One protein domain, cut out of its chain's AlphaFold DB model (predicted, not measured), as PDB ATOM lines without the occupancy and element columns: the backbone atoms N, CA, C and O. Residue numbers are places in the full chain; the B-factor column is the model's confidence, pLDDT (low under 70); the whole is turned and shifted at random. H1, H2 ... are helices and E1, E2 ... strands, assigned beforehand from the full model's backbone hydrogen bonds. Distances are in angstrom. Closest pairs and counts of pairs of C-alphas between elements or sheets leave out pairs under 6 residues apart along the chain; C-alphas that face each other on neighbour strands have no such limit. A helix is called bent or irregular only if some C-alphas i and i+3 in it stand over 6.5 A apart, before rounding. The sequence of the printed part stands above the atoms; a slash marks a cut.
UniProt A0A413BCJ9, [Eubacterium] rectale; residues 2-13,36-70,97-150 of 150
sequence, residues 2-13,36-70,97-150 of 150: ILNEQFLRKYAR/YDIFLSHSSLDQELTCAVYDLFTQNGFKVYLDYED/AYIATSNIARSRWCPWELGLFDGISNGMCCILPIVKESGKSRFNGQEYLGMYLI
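Overview. This is residues 2 to 13, 36 to 70 and 97 to 150 of the 150 residues of a protein of [Eubacterium] rectale (UniProt A0A413BCJ9). A twisted four-stranded parallel sheet is the middle layer of three, with the long helix H2 over one face and H3 over the other. H1 packs across H2, and a long link after E4 leads to the short helix H4, which grazes the sheet. The 101 printed residues include four named helices and four named strands, in the order H1 E1 H2 E2 E3 H3 E4 H4; the sheet runs E2 E1 E3 E4. The class is mixed, helices and strands, and the whole is compact, with a radius of gyration of the C-alphas of 13.0 A and spans of 36 by 31 by 24 A.

Along the chain. The strands are E2, residues 64 to 66, 6.3 A; E1, 36 to 41, 13.3 A; E3, 97 to 100, 9.2 A; and E4, 124 to 131, 22.1 A. H2, residues 44 to 59, 21.9 A, is irregular, with C-alphas 45 and 48 8.5 A apart. H3 is residues 110 to 120, 15.2 A. H1, residues 5 to 13, 12.3 A, begins at C-alpha 5 (80.321, 122.119, 161.266), and H4, residues 143 to 147, 8.5 A, ends at C-alpha 147 (76.009, 119.970, 138.559).

Arrangement. Within hydrogen-bond range are N 65 and O 38 of E2 and E1, 2.8 A, N 97 and O 39 of E3 and E1, 2.8 A, and N 98 and O 126 of E3 and E4, 2.8 A. E1, H2, E2 and E3, H3, E4 are strand-helix-strand units, two parallel neighbour strands with a helix between, with right-handed crossovers. H2 is over E1 at a height of 7.0 A; H3, on the opposite face, has a height of 9.4 A. H1 touches H2, whose residues 48 to 53 alone take part, about perpendicular at 74 degrees; the closest C-alphas are those of Ala 12 and Ala 52, 5.5 A. H4 only grazes the sheet with residues 145 to 147. Every O i to N i+4 pair is within hydrogen-bond range in H1 and H3, 10 of 12 in H2 and 0 of 1 in H4, where 2 of 2 O i to N i+3 pairs are.

Size, cuts and confidence. The C-alphas farthest apart, of Arg 13 and Gly 119, are 37.2 A apart. Residues 14 to 35 and 71 to 96 are not printed, with C-alpha gaps of 26.9 A and 17.9 A. The link E4 to H4 is long, and its residues 133 to 142 are under 70 in pLDDT, as are residues 2, 68 to 70, 105, 122 and 150.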
ATOM      1  N   ILE A   2      83.305 117.204 152.117       66.88
ATOM      2  CA  ILE A   2      82.252 117.616 153.063       66.88
ATOM      3  C   ILE A   2      82.921 118.116 154.343       66.88
ATOM      4  O   ILE A   2      83.727 117.395 154.934       66.88
ATOM      5  N   LEU A   3      82.579 119.328 154.778       78.31
ATOM      6  CA  LEU A   3      83.105 119.924 156.002       78.31
ATOM      7  C   LEU A   3      82.147 119.678 157.175       78.31
ATOM      8  O   LEU A   3      80.929 119.824 157.067       78.31
ATOM      9  N   ASN A   4      82.709 119.292 158.321       81.50
ATOM     10  CA  ASN A   4      81.949 119.088 159.550       81.50
ATOM     11  C   ASN A   4      81.826 120.419 160.312       81.50
ATOM     12  O   ASN A   4      82.833 121.025 160.681       81.50
ATOM     13  N   GLU A   5      80.592 120.850 160.584       82.94
ATOM     14  CA  GLU A   5      80.321 122.119 161.266       82.94
ATOM     15  C   GLU A   5      80.933 122.173 162.674       82.94
ATOM     16  O   GLU A   5      81.490 123.195 163.069       82.94
ATOM     17  N   GLN A   6      80.878 121.076 163.437       83.62
ATOM     18  CA  GLN A   6      81.447 121.028 164.788       83.62
ATOM     19  C   GLN A   6      82.967 121.178 164.765       83.62
ATOM     20  O   GLN A   6      83.527 121.849 165.631       83.62
ATOM     21  N   PHE A   7      83.631 120.578 163.773       85.19
ATOM     22  CA  PHE A   7      85.068 120.749 163.578       85.19
ATOM     23  C   PHE A   7      85.406 122.211 163.283       85.19
ATOM     24  O   PHE A   7      86.233 122.782 163.989       85.19
ATOM     25  N   LEU A   8      84.721 122.832 162.315       83.88
ATOM     26  CA  LEU A   8      84.956 124.231 161.950       83.88
ATOM     27  C   LEU A   8      84.695 125.176 163.123       83.88
ATOM     28  O   LEU A   8      85.526 126.030 163.402       83.88
ATOM     29  N   ARG A   9      83.608 124.984 163.880       83.62
ATOM     30  CA  ARG A   9      83.325 125.790 165.082       83.62
ATOM     31  C   ARG A   9      84.347 125.577 166.194       83.62
ATOM     32  O   ARG A   9      84.645 126.496 166.947       83.62
ATOM     33  N   LYS A  10      84.879 124.362 166.349       84.81
ATOM     34  CA  LYS A  10      85.936 124.093 167.331       84.81
ATOM     35  C   LYS A  10      87.242 124.766 166.917       84.81
ATOM     36  O   LYS A  10      87.852 125.435 167.747       84.81
ATOM     37  N   TYR A  11      87.628 124.628 165.650       82.88
ATOM     38  CA  TYR A  11      88.767 125.324 165.054       82.88
ATOM     39  C   TYR A  11      88.632 126.840 165.254       82.88
ATOM     40  O   TYR A  11      89.504 127.471 165.854       82.88
ATOM     41  N   ALA A  12      87.446 127.368 164.943       79.06
ATOM     42  CA  ALA A  12      87.062 128.761 165.124       79.06
ATOM     43  C   ALA A  12      87.035 129.262 166.577       79.06
ATOM     44  O   ALA A  12      86.862 130.448 166.832       79.06
ATOM     45  N   ARG A  13      87.194 128.390 167.571       76.06
ATOM     46  CA  ARG A  13      87.270 128.782 168.987       76.06
ATOM     47  C   ARG A  13      88.655 128.574 169.581       76.06
ATOM     48  O   ARG A  13      88.993 129.245 170.553       76.06
ATOM     49  N   TYR A  36      93.194 136.717 142.539       90.38
ATOM     50  CA  TYR A  36      92.976 135.796 143.650       90.38
ATOM     51  C   TYR A  36      92.864 134.363 143.130       90.38
ATOM     52  O   TYR A  36      92.484 134.108 141.987       90.38
ATOM     53  N   ASP A  37      93.208 133.399 143.975       92.50
ATOM     54  CA  ASP A  37      93.062 131.991 143.634       92.50
ATOM     55  C   ASP A  37      91.608 131.550 143.811       92.50
ATOM     56  O   ASP A  37      91.055 130.911 142.919       92.50
ATOM     57  N   ILE A  38      90.979 131.948 144.920       92.31
ATOM     58  CA  ILE A  38      89.657 131.464 145.330       92.31
ATOM     59  C   ILE A  38      88.730 132.647 145.604       92.31
ATOM     60  O   ILE A  38      89.052 133.502 146.427       92.31
ATOM     61  N   PHE A  39      87.558 132.660 144.974       91.69
ATOM     62  CA  PHE A  39      86.421 133.472 145.403       91.69
ATOM     63  C   PHE A  39      85.590 132.677 146.414       91.69
ATOM     64  O   PHE A  39      85.072 131.615 146.065       91.69
ATOM     65  N   LEU A  40      85.461 133.153 147.654       90.62
ATOM     66  CA  LEU A  40      84.723 132.451 148.706       90.62
ATOM     67  C   LEU A  40      83.292 133.001 148.843       90.62
ATOM     68  O   LEU A  40      83.051 133.984 149.545       90.62
ATOM     69  N   SER A  41      82.347 132.343 148.170       89.31
ATOM     70  CA  SER A  41      80.916 132.668 148.201       89.31
ATOM     71  C   SER A  41      80.270 132.100 149.468       89.31
ATOM     72  O   SER A  41      80.383 130.901 149.753       89.31
ATOM     73  N   HIS A  42      79.626 132.960 150.255       86.62
ATOM     74  CA  HIS A  42      79.088 132.629 151.572       86.62
ATOM     75  C   HIS A  42      77.898 133.526 151.925       86.62
ATOM     76  O   HIS A  42      77.804 134.654 151.451       86.62
ATOM     77  N   SER A  43      77.017 133.051 152.812       82.81
ATOM     78  CA  SER A  43      76.017 133.934 153.421       82.81
ATOM     79  C   SER A  43      76.638 134.708 154.574       82.81
ATOM     80  O   SER A  43      77.341 134.124 155.405       82.81
ATOM     81  N   SER A  44      76.301 135.993 154.695       76.38
ATOM     82  CA  SER A  44      76.774 136.837 155.802       76.38
ATOM     83  C   SER A  44      76.323 136.317 157.177       76.38
ATOM     84  O   SER A  44      76.973 136.566 158.191       76.38
ATOM     85  N   LEU A  45      75.257 135.506 157.220       77.19
ATOM     86  CA  LEU A  45      74.778 134.826 158.428       77.19
ATOM     87  C   LEU A  45      75.725 133.723 158.937       77.19
ATOM     88  O   LEU A  45      75.599 133.294 160.085       77.19
ATOM     89  N   ASP A  46      76.664 133.261 158.110       79.88
ATOM     90  CA  ASP A  46      77.589 132.164 158.414       79.88
ATOM     91  C   ASP A  46      79.028 132.653 158.649       79.88
ATOM     92  O   ASP A  46      79.996 131.934 158.382       79.88
ATOM     93  N   GLN A  47      79.188 133.871 159.170       79.31
ATOM     94  CA  GLN A  47      80.485 134.533 159.339       79.31
ATOM     95  C   GLN A  47      81.518 133.687 160.110       79.31
ATOM     96  O   GLN A  47      82.647 133.547 159.654       79.31
ATOM     97  N   GLU A  48      81.143 133.053 161.231       82.69
ATOM     98  CA  GLU A  48      82.064 132.203 162.019       82.69
ATOM     99  C   GLU A  48      82.632 131.042 161.182       82.69
ATOM    100  O   GLU A  48      83.827 130.757 161.226       82.69
ATOM    101  N   LEU A  49      81.778 130.379 160.395       84.44
ATOM    102  CA  LEU A  49      82.174 129.252 159.545       84.44
ATOM    103  C   LEU A  49      83.007 129.720 158.353       84.44
ATOM    104  O   LEU A  49      83.982 129.073 157.980       84.44
ATOM    105  N   THR A  50      82.628 130.858 157.786       85.44
ATOM    106  CA  THR A  50      83.312 131.488 156.661       85.44
ATOM    107  C   THR A  50      84.734 131.884 157.035       85.44
ATOM    108  O   THR A  50      85.664 131.534 156.313       85.44
ATOM    109  N   CYS A  51      84.924 132.530 158.190       84.00
ATOM    110  CA  CYS A  51      86.250 132.873 158.700       84.00
ATOM    111  C   CYS A  51      87.114 131.623 158.893       84.00
ATOM    112  O   CYS A  51      88.262 131.605 158.461       84.00
ATOM    113  N   ALA A  52      86.556 130.545 159.453       86.88
ATOM    114  CA  ALA A  52      87.292 129.294 159.615       86.88
ATOM    115  C   ALA A  52      87.757 128.708 158.269       86.88
ATOM    116  O   ALA A  52      88.893 128.254 158.153       86.88
ATOM    117  N   VAL A  53      86.902 128.725 157.242       88.38
ATOM    118  CA  VAL A  53      87.255 128.247 155.893       88.38
ATOM    119  C   VAL A  53      88.288 129.159 155.227       88.38
ATOM    120  O   VAL A  53      89.239 128.664 154.623       88.38
ATOM    121  N   TYR A  54      88.137 130.476 155.366       88.31
ATOM    122  CA  TYR A  54      89.099 131.460 154.878       88.31
ATOM    123  C   TYR A  54      90.489 131.244 155.488       88.31
ATOM    124  O   TYR A  54      91.478 131.150 154.758       88.31
ATOM    125  N   ASP A  55      90.566 131.091 156.811       86.12
ATOM    126  CA  ASP A  55      91.823 130.842 157.517       86.12
ATOM    127  C   ASP A  55      92.454 129.522 157.052       86.12
ATOM    128  O   ASP A  55      93.647 129.472 156.766       86.12
ATOM    129  N   LEU A  56      91.663 128.455 156.891       88.00
ATOM    130  CA  LEU A  56      92.170 127.180 156.374       88.00
ATOM    131  C   LEU A  56      92.769 127.329 154.970       88.00
ATOM    132  O   LEU A  56      93.848 126.801 154.705       88.00
ATOM    133  N   PHE A  57      92.110 128.043 154.060       89.69
ATOM    134  CA  PHE A  57      92.640 128.244 152.710       89.69
ATOM    135  C   PHE A  57      93.887 129.130 152.688       89.69
ATOM    136  O   PHE A  57      94.869 128.784 152.030       89.69
ATOM    137  N   THR A  58      93.891 130.230 153.433       88.38
ATOM    138  CA  THR A  58      95.043 131.140 153.478       88.38
ATOM    139  C   THR A  58      96.260 130.496 154.144       88.38
ATOM    140  O   THR A  58      97.369 130.623 153.627       88.38
ATOM    141  N   GLN A  59      96.074 129.702 155.205       86.25
ATOM    142  CA  GLN A  59      97.150 128.909 155.818       86.25
ATOM    143  C   GLN A  59      97.736 127.855 154.870       86.25
ATOM    144  O   GLN A  59      98.912 127.514 154.977       86.25
ATOM    145  N   ASN A  60      96.945 127.364 153.912       88.56
ATOM    146  CA  ASN A  60      97.419 126.475 152.848       88.56
ATOM    147  C   ASN A  60      98.022 127.237 151.648       88.56
ATOM    148  O   ASN A  60      98.328 126.630 150.623       88.56
ATOM    149  N   GLY A  61      98.227 128.554 151.771       89.44
ATOM    150  CA  GLY A  61      98.933 129.383 150.794       89.44
ATOM    151  C   GLY A  61      98.067 129.940 149.662       89.44
ATOM    152  O   GLY A  61      98.617 130.510 148.720       89.44
ATOM    153  N   PHE A  62      96.740 129.799 149.729       91.12
ATOM    154  CA  PHE A  62      95.839 130.357 148.720       91.12
ATOM    155  C   PHE A  62      95.550 131.837 148.972       91.12
ATOM    156  O   PHE A  62      95.281 132.248 150.101       91.12
ATOM    157  N   LYS A  63      95.512 132.636 147.900       91.00
ATOM    158  CA  LYS A  63      94.949 133.990 147.946       91.00
ATOM    159  C   LYS A  63      93.434 133.907 147.832       91.00
ATOM    160  O   LYS A  63      92.904 133.626 146.757       91.00
ATOM    161  N   VAL A  64      92.741 134.151 148.934       89.50
ATOM    162  CA  VAL A  64      91.282 134.054 149.002       89.50
ATOM    163  C   VAL A  64      90.684 135.450 148.973       89.50
ATOM    164  O   VAL A  64      91.053 136.297 149.780       89.50
ATOM    165  N   TYR A  65      89.761 135.685 148.048       87.88
ATOM    166  CA  TYR A  65      88.886 136.846 148.084       87.88
ATOM    167  C   TYR A  65      87.640 136.487 148.891       87.88
ATOM    168  O   TYR A  65      86.952 135.515 148.568       87.88
ATOM    169  N   LEU A  66      87.354 137.277 149.923       82.62
ATOM    170  CA  LEU A  66      86.128 137.169 150.699       82.62
ATOM    171  C   LEU A  66      85.299 138.430 150.497       82.62
ATOM    172  O   LEU A  66      85.776 139.527 150.777       82.62
ATOM    173  N   ASP A  67      84.053 138.285 150.057       70.81
ATOM    174  CA  ASP A  67      83.161 139.437 149.957       70.81
ATOM    175  C   ASP A  67      82.578 139.782 151.336       70.81
ATOM    176  O   ASP A  67      81.502 139.328 151.709       70.81
ATOM    177  N   TYR A  68      83.349 140.515 152.146       61.44
ATOM    178  CA  TYR A  68      82.934 140.956 153.485       61.44
ATOM    179  C   TYR A  68      81.949 142.138 153.427       61.44
ATOM    180  O   TYR A  68      81.258 142.412 154.408       61.44
ATOM    181  N   GLU A  69      81.874 142.848 152.295       52.12
ATOM    182  CA  GLU A  69      81.013 144.021 152.101       52.12
ATOM    183  C   GLU A  69      79.552 143.599 151.862       52.12
ATOM    184  O   GLU A  69      78.988 143.702 150.779       52.12
ATOM    185  N   ASP A  70      78.968 143.065 152.929       46.47
ATOM    186  CA  ASP A  70      77.582 143.157 153.379       46.47
ATOM    187  C   ASP A  70      76.551 143.699 152.360       46.47
ATOM    188  O   ASP A  70      76.026 144.809 152.476       46.47
ATOM    189  N   ALA A  97      84.639 128.915 145.412       92.06
ATOM    190  CA  ALA A  97      84.303 128.030 146.514       92.06
ATOM    191  C   ALA A  97      82.970 128.480 147.124       92.06
ATOM    192  O   ALA A  97      82.861 129.586 147.645       92.06
ATOM    193  N   TYR A  98      81.954 127.624 147.053       89.69
ATOM    194  CA  TYR A  98      80.588 127.919 147.478       89.69
ATOM    195  C   TYR A  98      80.286 127.252 148.822       89.69
ATOM    196  O   TYR A  98      80.153 126.027 148.889       89.69
ATOM    197  N   ILE A  99      80.170 128.031 149.900       88.50
ATOM    198  CA  ILE A  99      79.923 127.510 151.253       88.50
ATOM    199  C   ILE A  99      78.459 127.079 151.405       88.50
ATOM    200  O   ILE A  99      77.562 127.843 151.749       88.50
ATOM    201  N   ALA A 100      78.207 125.798 151.180       85.75
ATOM    202  CA  ALA A 100      76.874 125.226 151.152       85.75
ATOM    203  C   ALA A 100      76.344 124.937 152.574       85.75
ATOM    204  O   ALA A 100      76.508 123.840 153.111       85.75
ATOM    205  N   THR A 101      75.689 125.926 153.187       82.38
ATOM    206  CA  THR A 101      74.980 125.818 154.480       82.38
ATOM    207  C   THR A 101      73.459 125.826 154.285       82.38
ATOM    208  O   THR A 101      72.949 125.945 153.171       82.38
ATOM    209  N   SER A 102      72.685 125.744 155.372       76.25
ATOM    210  CA  SER A 102      71.234 125.975 155.313       76.25
ATOM    211  C   SER A 102      70.850 127.434 155.031       76.25
ATOM    212  O   SER A 102      69.718 127.691 154.625       76.25
ATOM    213  N   ASN A 103      71.754 128.387 155.281       72.88
ATOM    214  CA  ASN A 103      71.476 129.816 155.148       72.88
ATOM    215  C   ASN A 103      71.813 130.347 153.753       72.88
ATOM    216  O   ASN A 103      71.151 131.278 153.305       72.88
ATOM    217  N   ILE A 104      72.746 129.717 153.025       72.44
ATOM    218  CA  ILE A 104      73.177 130.211 151.709       72.44
ATOM    219  C   ILE A 104      72.044 130.291 150.678       72.44
ATOM    220  O   ILE A 104      72.035 131.170 149.827       72.44
ATOM    221  N   ALA A 105      71.023 129.435 150.793       65.62
ATOM    222  CA  ALA A 105      69.835 129.488 149.939       65.62
ATOM    223  C   ALA A 105      68.982 130.759 150.139       65.62
ATOM    224  O   ALA A 105      68.126 131.050 149.307       65.62
ATOM    225  N   ARG A 106      69.178 131.491 151.244       70.50
ATOM    226  CA  ARG A 106      68.516 132.775 151.521       70.50
ATOM    227  C   ARG A 106      69.289 133.961 150.947       70.50
ATOM    228  O   ARG A 106      68.723 135.048 150.852       70.50
ATOM    229  N   SER A 107      70.544 133.748 150.554       72.62
ATOM    230  CA  SER A 107      71.349 134.753 149.875       72.62
ATOM    231  C   SER A 107      70.774 135.056 148.498       72.62
ATOM    232  O   SER A 107      70.512 134.149 147.706       72.62
ATOM    233  N   ARG A 108      70.623 136.342 148.183       74.19
ATOM    234  CA  ARG A 108      70.314 136.784 146.816       74.19
ATOM    235  C   ARG A 108      71.550 136.759 145.913       74.19
ATOM    236  O   ARG A 108      71.395 136.643 144.701       74.19
ATOM    237  N   TRP A 109      72.742 136.865 146.498       79.94
ATOM    238  CA  TRP A 109      74.004 137.003 145.777       79.94
ATOM    239  C   TRP A 109      74.668 135.663 145.513       79.94
ATOM    240  O   TRP A 109      75.039 135.421 144.376       79.94
ATOM    241  N   CYS A 110      74.719 134.746 146.481       83.69
ATOM    242  CA  CYS A 110      75.441 133.482 146.311       83.69
ATOM    243  C   CYS A 110      74.959 132.664 145.090       83.69
ATOM    244  O   CYS A 110      75.796 132.264 144.277       83.69
ATOM    245  N   PRO A 111      73.643 132.441 144.861       84.12
ATOM    246  CA  PRO A 111      73.185 131.758 143.647       84.12
ATOM    247  C   PRO A 111      73.552 132.505 142.359       84.12
ATOM    248  O   PRO A 111      73.844 131.883 141.337       84.12
ATOM    249  N   TRP A 112      73.529 133.840 142.404       85.69
ATOM    250  CA  TRP A 112      73.875 134.693 141.271       85.69
ATOM    251  C   TRP A 112      75.376 134.657 140.972       85.69
ATOM    252  O   TRP A 112      75.747 134.502 139.815       85.69
ATOM    253  N   GLU A 113      76.231 134.727 141.993       87.81
ATOM    254  CA  GLU A 113      77.686 134.583 141.898       87.81
ATOM    255  C   GLU A 113      78.068 133.243 141.281       87.81
ATOM    256  O   GLU A 113      78.877 133.209 140.356       87.81
ATOM    257  N   LEU A 114      77.447 132.157 141.753       88.81
ATOM    258  CA  LEU A 114      77.688 130.812 141.243       88.81
ATOM    259  C   LEU A 114      77.357 130.720 139.750       88.81
ATOM    260  O   LEU A 114      78.213 130.337 138.959       88.81
ATOM    261  N   GLY A 115      76.140 131.110 139.357       88.81
ATOM    262  CA  GLY A 115      75.725 131.051 137.954       88.81
ATOM    263  C   GLY A 115      76.507 132.016 137.059       88.81
ATOM    264  O   GLY A 115      76.819 131.697 135.913       88.81
ATOM    265  N   LEU A 116      76.862 133.194 137.575       89.25
ATOM    266  CA  LEU A 116      77.668 134.160 136.845       89.25
ATOM    267  C   LEU A 116      79.092 133.639 136.627       89.25
ATOM    268  O   LEU A 116      79.580 133.726 135.506       89.25
ATOM    269  N   PHE A 117      79.748 133.101 137.658       91.31
ATOM    270  CA  PHE A 117      81.103 132.554 137.558       91.31
ATOM    271  C   PHE A 117      81.159 131.334 136.634       91.31
ATOM    272  O   PHE A 117      82.054 131.264 135.790       91.31
ATOM    273  N   ASP A 118      80.179 130.433 136.747       89.25
ATOM    274  CA  ASP A 118      80.012 129.274 135.861       89.25
ATOM    275  C   ASP A 118      79.852 129.701 134.390       89.25
ATOM    276  O   ASP A 118      80.432 129.107 133.487       89.25
ATOM    277  N   GLY A 119      79.134 130.803 134.142       85.81
ATOM    278  CA  GLY A 119      78.912 131.320 132.791       85.81
ATOM    279  C   GLY A 119      80.036 132.184 132.200       85.81
ATOM    280  O   GLY A 119      80.102 132.317 130.978       85.81
ATOM    281  N   ILE A 120      80.884 132.827 133.015       83.31
ATOM    282  CA  ILE A 120      81.903 133.783 132.518       83.31
ATOM    283  C   ILE A 120      83.343 133.297 132.635       83.31
ATOM    284  O   ILE A 120      84.221 133.896 132.011       83.31
ATOM    285  N   SER A 121      83.611 132.300 133.472       72.75
ATOM    286  CA  SER A 121      84.968 131.830 133.728       72.75
ATOM    287  C   SER A 121      85.202 130.474 133.062       72.75
ATOM    288  O   SER A 121      84.303 129.648 132.978       72.75
ATOM    289  N   ASN A 122      86.444 130.209 132.656       69.69
ATOM    290  CA  ASN A 122      86.913 128.835 132.426       69.69
ATOM    291  C   ASN A 122      87.374 128.179 133.748       69.69
ATOM    292  O   ASN A 122      88.145 127.220 133.733       69.69
ATOM    293  N   GLY A 123      87.010 128.781 134.885       71.94
ATOM    294  CA  GLY A 123      87.396 128.352 136.219       71.94
ATOM    295  C   GLY A 123      86.521 127.210 136.720       71.94
ATOM    296  O   GLY A 123      85.578 126.777 136.067       71.94
ATOM    297  N   MET A 124      86.845 126.706 137.908       85.88
ATOM    298  CA  MET A 124      86.068 125.642 138.547       85.88
ATOM    299  C   MET A 124      85.179 126.212 139.648       85.88
ATOM    300  O   MET A 124      85.632 127.021 140.456       85.88
ATOM    301  N   CYS A 125      83.944 125.729 139.718       89.56
ATOM    302  CA  CYS A 125      83.064 125.909 140.868       89.56
ATOM    303  C   CYS A 125      83.140 124.662 141.755       89.56
ATOM    304  O   CYS A 125      82.894 123.545 141.294       89.56
ATOM    305  N   CYS A 126      83.478 124.854 143.026       89.00
ATOM    306  CA  CYS A 126      83.500 123.807 144.038       89.00
ATOM    307  C   CYS A 126      82.482 124.132 145.126       89.00
ATOM    308  O   CYS A 126      82.496 125.211 145.717       89.00
ATOM    309  N   ILE A 127      81.598 123.182 145.397       87.19
ATOM    310  CA  ILE A 127      80.628 123.265 146.476       87.19
ATOM    311  C   ILE A 127      81.280 122.704 147.731       87.19
ATOM    312  O   ILE A 127      81.812 121.599 147.724       87.19
ATOM    313  N   LEU A 128      81.203 123.450 148.827       87.56
ATOM    314  CA  LEU A 128      81.716 123.074 150.139       87.56
ATOM    315  C   LEU A 128      80.543 122.904 151.107       87.56
ATOM    316  O   LEU A 128      80.204 123.845 151.829       87.56
ATOM    317  N   PRO A 129      79.880 121.731 151.138       85.00
ATOM    318  CA  PRO A 129      78.792 121.498 152.070       85.00
ATOM    319  C   PRO A 129      79.313 121.501 153.505       85.00
ATOM    320  O   PRO A 129      80.190 120.703 153.849       85.00
ATOM    321  N   ILE A 130      78.732 122.355 154.347       83.50
ATOM    322  CA  ILE A 130      78.945 122.330 155.794       83.50
ATOM    323  C   ILE A 130      77.731 121.664 156.440       83.50
ATOM    324  O   ILE A 130      76.611 122.172 156.363       83.50
ATOM    325  N   VAL A 131      77.946 120.511 157.081       80.62
ATOM    326  CA  VAL A 131      76.875 119.711 157.697       80.62
ATOM    327  C   VAL A 131      77.049 119.583 159.213       80.62
ATOM    328  O   VAL A 131      78.161 119.414 159.717       80.62
ATOM    329  N   LYS A 132      75.923 119.617 159.943       70.94
ATOM    330  CA  LYS A 132      75.869 119.502 161.416       70.94
ATOM    331  C   LYS A 132      76.236 118.117 161.944       70.94
ATOM    332  O   LYS A 132      76.840 118.016 163.008       70.94
ATOM    333  N   GLU A 133      75.880 117.062 161.213       62.56
ATOM    334  CA  GLU A 133      76.174 115.673 161.575       62.56
ATOM    335  C   GLU A 133      76.794 114.921 160.398       62.56
ATOM    336  O   GLU A 133      76.200 114.795 159.323       62.56
ATOM    337  N   SER A 134      77.972 114.349 160.634       53.38
ATOM    338  CA  SER A 134      78.595 113.367 159.754       53.38
ATOM    339  C   SER A 134      77.764 112.078 159.756       53.38
ATOM    340  O   SER A 134      77.855 111.281 160.685       53.38
ATOM    341  N   GLY A 135      76.941 111.882 158.719       52.03
ATOM    342  CA  GLY A 135      76.334 110.582 158.403       52.03
ATOM    343  C   GLY A 135      74.808 110.518 158.272       52.03
ATOM    344  O   GLY A 135      74.311 109.465 157.881       52.03
ATOM    345  N   LYS A 136      74.046 111.587 158.558       45.19
ATOM    346  CA  LYS A 136      72.562 111.544 158.474       45.19
ATOM    347  C   LYS A 136      71.890 112.691 157.727       45.19
ATOM    348  O   LYS A 136      70.769 112.522 157.256       45.19
ATOM    349  N   SER A 137      72.554 113.829 157.568       48.41
ATOM    350  CA  SER A 137      72.024 114.919 156.756       48.41
ATOM    351  C   SER A 137      72.596 114.788 155.350       48.41
ATOM    352  O   SER A 137      73.753 115.127 155.108       48.41
ATOM    353  N   ARG A 138      71.797 114.275 154.404       52.62
ATOM    354  CA  ARG A 138      72.027 114.637 153.002       52.62
ATOM    355  C   ARG A 138      71.937 116.156 152.970       52.62
ATOM    356  O   ARG A 138      70.942 116.701 153.447       52.62
ATOM    357  N   PHE A 139      72.980 116.815 152.478       56.47
ATOM    358  CA  PHE A 139      72.898 118.227 152.148       56.47
ATOM    359  C   PHE A 139      71.701 118.386 151.207       56.47
ATOM    360  O   PHE A 139      71.754 117.976 150.050       56.47
ATOM    361  N   ASN A 140      70.590 118.888 151.743       55.81
ATOM    362  CA  ASN A 140      69.369 119.139 150.991       55.81
ATOM    363  C   ASN A 140      69.524 120.528 150.368       55.81
ATOM    364  O   ASN A 140      68.835 121.480 150.729       55.81
ATOM    365  N   GLY A 141      70.573 120.654 149.557       60.62
ATOM    366  CA  GLY A 141      70.894 121.871 148.845       60.62
ATOM    367  C   GLY A 141      69.873 122.177 147.768       60.62
ATOM    368  O   GLY A 141      68.904 121.451 147.557       60.62
ATOM    369  N   GLN A 142      70.136 123.257 147.049       68.25
ATOM    370  CA  GLN A 142      69.423 123.555 145.819       68.25
ATOM    371  C   GLN A 142      69.735 122.475 144.772       68.25
ATOM    372  O   GLN A 142      70.885 122.053 144.646       68.25
ATOM    373  N   GLU A 143      68.727 122.041 144.014       72.81
ATOM    374  CA  GLU A 143      68.829 120.934 143.046       72.81
ATOM    375  C   GLU A 143      69.955 121.157 142.021       72.81
ATOM    376  O   GLU A 143      70.679 120.228 141.665       72.81
ATOM    377  N   TYR A 144      70.163 122.415 141.617       76.88
ATOM    378  CA  TYR A 144      71.199 122.809 140.660       76.88
ATOM    379  C   TYR A 144      72.632 122.637 141.189       76.88
ATOM    380  O   TYR A 144      73.568 122.573 140.398       76.88
ATOM    381  N   LEU A 145      72.841 122.521 142.507       79.75
ATOM    382  CA  LEU A 145      74.182 122.328 143.067       79.75
ATOM    383  C   LEU A 145      74.780 120.962 142.696       79.75
ATOM    384  O   LEU A 145      75.996 120.806 142.730       79.75
ATOM    385  N   GLY A 146      73.950 119.996 142.284       76.19
ATOM    386  CA  GLY A 146      74.403 118.679 141.823       76.19
ATOM    387  C   GLY A 146      75.185 118.689 140.506       76.19
ATOM    388  O   GLY A 146      75.752 117.664 140.141       76.19
ATOM    389  N   MET A 147      75.226 119.819 139.793       79.06
ATOM    390  CA  MET A 147      76.009 119.970 138.559       79.06
ATOM    391  C   MET A 147      77.494 120.257 138.819       79.06
ATOM    392  O   MET A 147      78.305 120.173 137.901       79.06
ATOM    393  N   TYR A 148      77.852 120.594 140.058       81.81
ATOM    394  CA  TYR A 148      79.176 121.083 140.422       81.81
ATOM    395  C   TYR A 148      79.971 120.051 141.224       81.81
ATOM    396  O   TYR A 148      79.417 119.122 141.816       81.81
ATOM    397  N   LEU A 149      81.294 120.231 141.262       76.69
ATOM    398  CA  LEU A 149      82.176 119.389 142.066       76.69
ATOM    399  C   LEU A 149      81.894 119.603 143.556       76.69
ATOM    400  O   LEU A 149      81.804 120.745 144.010       76.69
ATOM    401  N   ILE A 150      81.798 118.502 144.306       67.31
ATOM    402  CA  ILE A 150      81.639 118.501 145.767       67.31
ATOM    403  C   ILE A 150      82.948 118.116 146.433       67.31
ATOM    404  O   ILE A 150      83.356 116.931 146.423       67.31
TER     405      ILE A 150